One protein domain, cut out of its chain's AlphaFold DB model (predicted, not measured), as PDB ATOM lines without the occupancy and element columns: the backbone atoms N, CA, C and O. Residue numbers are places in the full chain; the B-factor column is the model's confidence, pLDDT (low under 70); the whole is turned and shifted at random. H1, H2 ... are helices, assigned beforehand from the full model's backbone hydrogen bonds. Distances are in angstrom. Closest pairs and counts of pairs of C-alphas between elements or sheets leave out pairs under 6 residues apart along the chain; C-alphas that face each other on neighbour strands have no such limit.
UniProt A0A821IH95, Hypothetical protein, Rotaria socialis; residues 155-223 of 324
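This is residues 155 to 223 of the 324 residues of the protein "Hypothetical protein" of Rotaria socialis (UniProt A0A821IH95). One long helix, H1, makes the length of a rod, and the chain turns at its end and folds back, through the short helix H2 and then a stretch with no named element, residues 208 to 223, to near the beginning of H1. Residues 187 to 194 stick out at the turn. The printed part has 69 residues with two named helices, H1 then H2, and no named strand; the class is all helix. It is only just extended, close to loose, with a radius of gyration of the C-alphas of 17.0 A, and spans 55 by 18 by 13 A.

H1, residues 155 to 188, and H2, residues 197 to 207, are close but not clearly touching, with 1 pair of C-alphas within 8 A, those of Phe 178 and Tyr 207, 7.6 A apart. They run opposite ways at a steep tilt of 45 degrees. In H1 and H2 every O i to N i+4 pair is within hydrogen-bond range.

H1 begins at C-alpha 155, (-4.469, 52.022, 259.732), and is 48.9 A long. H2 ends at C-alpha 207, (8.316, 19.650, 255.744).

The C-alphas of Lys 155 and Glu 192, the two farthest apart, are 55.1 A apart; those of Lys 155 and Ser 223 are 10.2 A apart. The printed part has no cut, and the link from H1 to H2 is short. The pLDDT is under 70 in residues 185 to 210.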
ATOM      1  N   LYS A 155      -5.670  52.763 259.332       84.19
ATOM      2  CA  LYS A 155      -4.469  52.022 259.732       84.19
ATOM      3  C   LYS A 155      -4.789  50.550 259.923       84.19
ATOM      4  O   LYS A 155      -4.064  49.705 259.413       84.19
ATOM      5  N   GLU A 156      -5.881  50.251 260.614       86.62
ATOM      6  CA  GLU A 156      -6.315  48.881 260.875       86.62
ATOM      7  C   GLU A 156      -6.688  48.153 259.582       86.62
ATOM      8  O   GLU A 156      -6.187  47.056 259.330       86.62
ATOM      9  N   TYR A 157      -7.467  48.794 258.707       86.56
ATOM     10  CA  TYR A 157      -7.837  48.218 257.414       86.56
ATOM     11  C   TYR A 157      -6.607  47.842 256.574       86.56
ATOM     12  O   TYR A 157      -6.453  46.693 256.150       86.56
ATOM     13  N   PHE A 158      -5.687  48.791 256.367       86.88
ATOM     14  CA  PHE A 158      -4.484  48.529 255.579       86.88
ATOM     15  C   PHE A 158      -3.507  47.580 256.290       86.88
ATOM     16  O   PHE A 158      -2.781  46.853 255.609       86.88
ATOM     17  N   LYS A 159      -3.509  47.520 257.631       88.44
ATOM     18  CA  LYS A 159      -2.756  46.517 258.400       88.44
ATOM     19  C   LYS A 159      -3.246  45.111 258.078       88.44
ATOM     20  O   LYS A 159      -2.442  44.273 257.682       88.44
ATOM     21  N   ILE A 160      -4.556  44.881 258.180       86.25
ATOM     22  CA  ILE A 160      -5.185  43.587 257.884       86.25
ATOM     23  C   ILE A 160      -4.893  43.170 256.437       86.25
ATOM     24  O   ILE A 160      -4.582  42.006 256.168       86.25
ATOM     25  N   LEU A 161      -4.947  44.111 255.489       85.25
ATOM     26  CA  LEU A 161      -4.592  43.837 254.095       85.25
ATOM     27  C   LEU A 161      -3.130  43.396 253.931       85.25
ATOM     28  O   LEU A 161      -2.860  42.410 253.240       85.25
ATOM     29  N   GLU A 162      -2.181  44.091 254.557       87.19
ATOM     30  CA  GLU A 162      -0.758  43.735 254.488       87.19
ATOM     31  C   GLU A 162      -0.447  42.415 255.204       87.19
ATOM     32  O   GLU A 162       0.349  41.618 254.700       87.19
ATOM     33  N   GLN A 163      -1.125  42.135 256.316       86.56
ATOM     34  CA  GLN A 163      -1.058  40.858 257.027       86.56
ATOM     35  C   GLN A 163      -1.483  39.696 256.125       86.56
ATOM     36  O   GLN A 163      -0.711  38.763 255.896       86.56
ATOM     37  N   LYS A 164      -2.667  39.793 255.508       86.00
ATOM     38  CA  LYS A 164      -3.171  38.781 254.564       86.00
ATOM     39  C   LYS A 164      -2.234  38.579 253.372       86.00
ATOM     40  O   LYS A 164      -1.994  37.449 252.952       86.00
ATOM     41  N   ARG A 165      -1.657  39.655 252.831       83.69
ATOM     42  CA  ARG A 165      -0.696  39.561 251.720       83.69
ATOM     43  C   ARG A 165       0.596  38.874 252.114       83.69
ATOM     44  O   ARG A 165       1.104  38.061 251.341       83.69
ATOM     45  N   SER A 166       1.125  39.223 253.278       86.19
ATOM     46  CA  SER A 166       2.346  38.635 253.822       86.19
ATOM     47  C   SER A 166       2.148  37.143 254.061       86.19
ATOM     48  O   SER A 166       2.962  36.345 253.606       86.19
ATOM     49  N   HIS A 167       0.998  36.761 254.621       85.69
ATOM     50  CA  HIS A 167       0.597  35.363 254.789       85.69
ATOM     51  C   HIS A 167       0.619  34.583 253.476       85.69
ATOM     52  O   HIS A 167       1.237  33.526 253.358       85.69
ATOM     53  N   GLU A 168      -0.001  35.137 252.436       83.69
ATOM     54  CA  GLU A 168      -0.038  34.485 251.131       83.69
ATOM     55  C   GLU A 168       1.334  34.449 250.430       83.69
ATOM     56  O   GLU A 168       1.614  33.528 249.658       83.69
ATOM     57  N   ARG A 169       2.226  35.416 250.692       85.31
ATOM     58  CA  ARG A 169       3.623  35.342 250.222       85.31
ATOM     59  C   ARG A 169       4.361  34.192 250.895       85.31
ATOM     60  O   ARG A 169       4.961  33.392 250.180       85.31
ATOM     61  N   LEU A 170       4.235  34.057 252.214       85.88
ATOM     62  CA  LEU A 170       4.844  32.964 252.975       85.88
ATOM     63  C   LEU A 170       4.351  31.598 252.481       85.88
ATOM     64  O   LEU A 170       5.164  30.729 252.169       85.88
ATOM     65  N   LYS A 171       3.036  31.434 252.270       84.12
ATOM     66  CA  LYS A 171       2.469  30.211 251.668       84.12
ATOM     67  C   LYS A 171       3.085  29.880 250.316       84.12
ATOM     68  O   LYS A 171       3.364  28.721 250.016       84.12
ATOM     69  N   ARG A 172       3.287  30.882 249.459       82.56
ATOM     70  CA  ARG A 172       3.887  30.673 248.134       82.56
ATOM     71  C   ARG A 172       5.350  30.309 248.211       82.56
ATOM     72  O   ARG A 172       5.785  29.459 247.442       82.56
ATOM     73  N   GLU A 173       6.103  30.962 249.082       85.12
ATOM     74  CA  GLU A 173       7.509  30.645 249.307       85.12
ATOM     75  C   GLU A 173       7.659  29.216 249.820       85.12
ATOM     76  O   GLU A 173       8.440  28.461 249.245       85.12
ATOM     77  N   GLN A 174       6.821  28.795 250.772       83.06
ATOM     78  CA  GLN A 174       6.776  27.410 251.241       83.06
ATOM     79  C   GLN A 174       6.446  26.436 250.097       83.06
ATOM     80  O   GLN A 174       7.198  25.493 249.856       83.06
ATOM     81  N   ARG A 175       5.388  26.702 249.308       81.06
ATOM     82  CA  ARG A 175       5.040  25.887 248.123       81.06
ATOM     83  C   ARG A 175       6.194  25.820 247.108       81.06
ATOM     84  O   ARG A 175       6.382  24.786 246.468       81.06
ATOM     85  N   ARG A 176       6.955  26.907 246.919       82.38
ATOM     86  CA  ARG A 176       8.115  26.957 246.007       82.38
ATOM     87  C   ARG A 176       9.293  26.145 246.535       82.38
ATOM     88  O   ARG A 176       9.835  25.358 245.767       82.38
ATOM     89  N   ARG A 177       9.652  26.304 247.813       82.75
ATOM     90  CA  ARG A 177      10.717  25.527 248.471       82.75
ATOM     91  C   ARG A 177      10.418  24.034 248.404       82.75
ATOM     92  O   ARG A 177      11.262  23.268 247.953       82.75
ATOM     93  N   PHE A 178       9.180  23.653 248.721       78.69
ATOM     94  CA  PHE A 178       8.718  22.271 248.628       78.69
ATOM     95  C   PHE A 178       8.896  21.695 247.214       78.69
ATOM     96  O   PHE A 178       9.488  20.633 247.041       78.69
ATOM     97  N   LYS A 179       8.475  22.429 246.173       78.69
ATOM     98  CA  LYS A 179       8.677  22.007 244.775       78.69
ATOM     99  C   LYS A 179      10.153  21.915 244.379       78.69
ATOM    100  O   LYS A 179      10.524  20.984 243.675       78.69
ATOM    101  N   GLN A 180      10.990  22.867 244.795       79.81
ATOM    102  CA  GLN A 180      12.428  22.842 244.494       79.81
ATOM    103  C   GLN A 180      13.109  21.613 245.094       79.81
ATOM    104  O   GLN A 180      13.913  20.975 244.426       79.81
ATOM    105  N   GLN A 181      12.740  21.237 246.314       73.62
ATOM    106  CA  GLN A 181      13.289  20.055 246.970       73.62
ATOM    107  C   GLN A 181      12.785  18.751 246.354       73.62
ATOM    108  O   GLN A 181      13.578  17.832 246.176       73.62
ATOM    109  N   GLN A 182      11.509  18.677 245.951       71.31
ATOM    110  CA  GLN A 182      11.010  17.545 245.159       71.31
ATOM    111  C   GLN A 182      11.831  17.351 243.879       71.31
ATOM    112  O   GLN A 182      12.143  16.221 243.514       71.31
ATOM    113  N   ILE A 183      12.206  18.451 243.218       76.19
ATOM    114  CA  ILE A 183      13.063  18.416 242.030       76.19
ATOM    115  C   ILE A 183      14.476  17.944 242.392       76.19
ATOM    116  O   ILE A 183      14.988  17.059 241.717       76.19
ATOM    117  N   TRP A 184      15.098  18.481 243.448       75.50
ATOM    118  CA  TRP A 184      16.438  18.057 243.884       75.50
ATOM    119  C   TRP A 184      16.498  16.567 244.224       75.50
ATOM    120  O   TRP A 184      17.359  15.863 243.710       75.50
ATOM    121  N   LEU A 185      15.529  16.058 244.985       68.69
ATOM    122  CA  LEU A 185      15.448  14.635 245.317       68.69
ATOM    123  C   LEU A 185      15.226  13.764 244.074       68.69
ATOM    124  O   LEU A 185      15.825  12.700 243.950       68.69
ATOM    125  N   ALA A 186      14.405  14.217 243.122       66.88
ATOM    126  CA  ALA A 186      14.222  13.513 241.854       66.88
ATOM    127  C   ALA A 186      15.499  13.491 240.991       66.88
ATOM    128  O   ALA A 186      15.697  12.552 240.221       66.88
ATOM    129  N   MET A 187      16.360  14.508 241.110       69.94
ATOM    130  CA  MET A 187      17.658  14.565 240.429       69.94
ATOM    131  C   MET A 187      18.701  13.661 241.101       69.94
ATOM    132  O   MET A 187      19.418  12.958 240.393       69.94
ATOM    133  N   ASP A 188      18.747  13.631 242.436       67.00
ATOM    134  CA  ASP A 188      19.693  12.807 243.205       67.00
ATOM    135  C   ASP A 188      19.378  11.302 243.119       67.00
ATOM    136  O   ASP A 188      20.284  10.471 243.172       67.00
ATOM    137  N   HIS A 189      18.105  10.934 242.932       63.31
ATOM    138  CA  HIS A 189      17.658   9.537 242.831       63.31
ATOM    139  C   HIS A 189      17.513   9.007 241.393       63.31
ATOM    140  O   HIS A 189      16.914   7.955 241.196       63.31
ATOM    141  N   GLY A 190      18.063   9.718 240.398       51.78
ATOM    142  CA  GLY A 190      18.281   9.265 239.017       51.78
ATOM    143  C   GLY A 190      17.252   8.287 238.436       51.78
ATOM    144  O   GLY A 190      17.532   7.103 238.414       51.78
ATOM    145  N   GLN A 191      16.121   8.785 237.913       53.34
ATOM    146  CA  GLN A 191      15.094   8.107 237.077       53.34
ATOM    147  C   GLN A 191      14.554   6.708 237.468       53.34
ATOM    148  O   GLN A 191      13.517   6.315 236.935       53.34
ATOM    149  N   GLU A 192      15.126   5.986 238.422       48.81
ATOM    150  CA  GLU A 192      14.626   4.711 238.920       48.81
ATOM    151  C   GLU A 192      14.030   4.905 240.301       48.81
ATOM    152  O   GLU A 192      14.600   4.561 241.329       48.81
ATOM    153  N   THR A 193      12.832   5.472 240.323       45.78
ATOM    154  CA  THR A 193      11.727   4.908 241.096       45.78
ATOM    155  C   THR A 193      10.488   5.720 240.791       45.78
ATOM    156  O   THR A 193      10.467   6.948 240.858       45.78
ATOM    157  N   ILE A 194       9.413   5.006 240.476       52.16
ATOM    158  CA  ILE A 194       8.058   5.462 240.757       52.16
ATOM    159  C   ILE A 194       8.098   5.956 242.205       52.16
ATOM    160  O   ILE A 194       8.196   5.134 243.113       52.16
ATOM    161  N   LEU A 195       8.154   7.279 242.403       53.03
ATOM    162  CA  LEU A 195       8.192   7.920 243.714       53.03
ATOM    163  C   LEU A 195       7.025   7.351 244.514       53.03
ATOM    164  O   LEU A 195       5.862   7.665 244.256       53.03
ATOM    165  N   ASN A 196       7.349   6.425 245.414       59.19
ATOM    166  CA  ASN A 196       6.370   5.690 246.188       59.19
ATOM    167  C   ASN A 196       5.553   6.738 246.950       59.19
ATOM    168  O   ASN A 196       6.139   7.601 247.606       59.19
ATOM    169  N   LYS A 197       4.220   6.723 246.823       59.16
ATOM    170  CA  LYS A 197       3.338   7.735 247.440       59.16
ATOM    171  C   LYS A 197       3.670   7.957 248.920       59.16
ATOM    172  O   LYS A 197       3.673   9.095 249.368       59.16
ATOM    173  N   SER A 198       4.056   6.887 249.617       58.97
ATOM    174  CA  SER A 198       4.487   6.906 251.014       58.97
ATOM    175  C   SER A 198       5.735   7.761 251.277       58.97
ATOM    176  O   SER A 198       5.781   8.450 252.285       58.97
ATOM    177  N   PHE A 199       6.724   7.779 250.376       61.22
ATOM    178  CA  PHE A 199       7.940   8.593 250.521       61.22
ATOM    179  C   PHE A 199       7.650  10.083 250.290       61.22
ATOM    180  O   PHE A 199       8.148  10.944 251.012       61.22
ATOM    181  N   LEU A 200       6.780  10.401 249.323       60.38
ATOM    182  CA  LEU A 200       6.289  11.770 249.119       60.38
ATOM    183  C   LEU A 200       5.420  12.254 250.292       60.38
ATOM    184  O   LEU A 200       5.495  13.429 250.647       60.38
ATOM    185  N   GLU A 201       4.621  11.370 250.894       61.44
ATOM    186  CA  GLU A 201       3.824  11.649 252.096       61.44
ATOM    187  C   GLU A 201       4.713  11.873 253.330       61.44
ATOM    188  O   GLU A 201       4.480  12.819 254.076       61.44
ATOM    189  N   GLU A 202       5.777  11.087 253.509       59.09
ATOM    190  CA  GLU A 202       6.740  11.232 254.610       59.09
ATOM    191  C   GLU A 202       7.579  12.520 254.492       59.09
ATOM    192  O   GLU A 202       7.788  13.231 255.478       59.09
ATOM    193  N   ILE A 203       7.977  12.903 253.270       58.72
ATOM    194  CA  ILE A 203       8.606  14.207 252.996       58.72
ATOM    195  C   ILE A 203       7.618  15.353 253.235       58.72
ATOM    196  O   ILE A 203       7.996  16.369 253.818       58.72
ATOM    197  N   ALA A 204       6.359  15.206 252.810       57.16
ATOM    198  CA  ALA A 204       5.323  16.200 253.075       57.16
ATOM    199  C   ALA A 204       5.112  16.396 254.585       57.16
ATOM    200  O   ALA A 204       5.083  17.539 255.029       57.16
ATOM    201  N   LEU A 205       5.066  15.310 255.365       55.91
ATOM    202  CA  LEU A 205       4.940  15.316 256.827       55.91
ATOM    203  C   LEU A 205       6.141  15.966 257.537       55.91
ATOM    204  O   LEU A 205       5.951  16.757 258.464       55.91
ATOM    205  N   ASN A 206       7.368  15.701 257.082       55.56
ATOM    206  CA  ASN A 206       8.575  16.295 257.669       55.56
ATOM    207  C   ASN A 206       8.751  17.784 257.313       55.56
ATOM    208  O   ASN A 206       9.309  18.540 258.106       55.56
ATOM    209  N   TYR A 207       8.234  18.242 256.165       54.59
ATOM    210  CA  TYR A 207       8.316  19.650 255.744       54.59
ATOM    211  C   TYR A 207       7.098  20.507 256.099       54.59
ATOM    212  O   TYR A 207       7.187  21.736 256.069       54.59
ATOM    213  N   THR A 208       5.984  19.902 256.516       53.62
ATOM    214  CA  THR A 208       4.842  20.636 257.088       53.62
ATOM    215  C   THR A 208       5.156  21.370 258.402       53.62
ATOM    216  O   THR A 208       4.292  22.082 258.908       53.62
ATOM    217  N   GLN A 209       6.372  21.252 258.950       53.12
ATOM    218  CA  GLN A 209       6.752  21.857 260.232       53.12
ATOM    219  C   GLN A 209       7.255  23.309 260.175       53.12
ATOM    220  O   GLN A 209       7.363  23.926 261.236       53.12
ATOM    221  N   GLU A 210       7.496  23.915 259.003       60.88
ATOM    222  CA  GLU A 210       7.558  25.388 258.943       60.88
ATOM    223  C   GLU A 210       6.131  25.920 259.139       60.88
ATOM    224  O   GLU A 210       5.365  26.091 258.186       60.88
ATOM    225  N   HIS A 211       5.745  26.110 260.403       74.75
ATOM    226  CA  HIS A 211       4.439  26.639 260.755       74.75
ATOM    227  C   HIS A 211       4.355  28.077 260.246       74.75
ATOM    228  O   HIS A 211       4.913  29.001 260.838       74.75
ATOM    229  N   ILE A 212       3.662  28.268 259.121       80.12
ATOM    230  CA  ILE A 212       3.285  29.610 258.689       80.12
ATOM    231  C   ILE A 212       2.357  30.160 259.778       80.12
ATOM    232  O   ILE A 212       1.334  29.518 260.053       80.12
ATOM    233  N   PRO A 213       2.698  31.301 260.404       85.06
ATOM    234  CA  PRO A 213       1.853  31.904 261.425       85.06
ATOM    235  C   PRO A 213       0.474  32.217 260.845       85.06
ATOM    236  O   PRO A 213       0.319  32.403 259.635       85.06
ATOM    237  N   ALA A 214      -0.546  32.294 261.698       85.75
ATOM    238  CA  ALA A 214      -1.832  32.810 261.246       85.75
ATOM    239  C   ALA A 214      -1.662  34.264 260.757       85.75
ATOM    240  O   ALA A 214      -0.767  34.984 261.202       85.75
ATOM    241  N   TRP A 215      -2.480  34.698 259.794       84.50
ATOM    242  CA  TRP A 215      -2.272  35.993 259.129       84.50
ATOM    243  C   TRP A 215      -2.298  37.170 260.118       84.50
ATOM    244  O   TRP A 215      -1.537  38.119 259.967       84.50
ATOM    245  N   ASP A 216      -3.138  37.087 261.144       86.06
ATOM    246  CA  ASP A 216      -3.320  38.069 262.212       86.06
ATOM    247  C   ASP A 216      -2.124  38.147 263.174       86.06
ATOM    248  O   ASP A 216      -1.928  39.172 263.827       86.06
ATOM    249  N   GLN A 217      -1.283  37.110 263.201       87.94
ATOM    250  CA  GLN A 217      -0.047  37.042 263.986       87.94
ATOM    251  C   GLN A 217       1.159  37.658 263.258       87.94
ATOM    252  O   GLN A 217       2.223  37.817 263.853       87.94
ATOM    253  N   ILE A 218       1.022  38.011 261.975       87.50
ATOM    254  CA  ILE A 218       2.099  38.648 261.215       87.50
ATOM    255  C   ILE A 218       2.211  40.115 261.638       87.50
ATOM    256  O   ILE A 218       1.270  40.900 261.492       87.50
ATOM    257  N   GLU A 219       3.380  40.501 262.141       88.88
ATOM    258  CA  GLU A 219       3.658  41.882 262.514       88.88
ATOM    259  C   GLU A 219       3.898  42.745 261.268       88.88
ATOM    260  O   GLU A 219       4.751  42.451 260.429       88.88
ATOM    261  N   ILE A 220       3.136  43.835 261.146       89.25
ATOM    262  CA  ILE A 220       3.293  44.830 260.085       89.25
ATOM    263  C   ILE A 220       3.682  46.154 260.726       89.25
ATOM    264  O   ILE A 220       2.945  46.695 261.548       89.25
ATOM    265  N   ILE A 221       4.828  46.684 260.306       84.62
ATOM    266  CA  ILE A 221       5.338  47.980 260.754       84.62
ATOM    267  C   ILE A 221       4.448  49.096 260.191       84.62
ATOM    268  O   ILE A 221       4.185  49.127 258.989       84.62
ATOM    269  N   ASP A 222       4.043  50.053 261.029       79.88
ATOM    270  CA  ASP A 222       3.172  51.179 260.653       79.88
ATOM    271  C   ASP A 222       3.664  51.968 259.427       79.88
ATOM    272  O   ASP A 222       2.867  52.376 258.579       79.88
ATOM    273  N   SER A 223       4.982  52.145 259.287       78.50
ATOM    274  CA  SER A 223       5.599  52.816 258.132       78.50
ATOM    275  C   SER A 223       5.341  52.090 256.805       78.50
ATOM    276  O   SER A 223       5.418  52.694 255.734       78.50
TER     277      SER A 223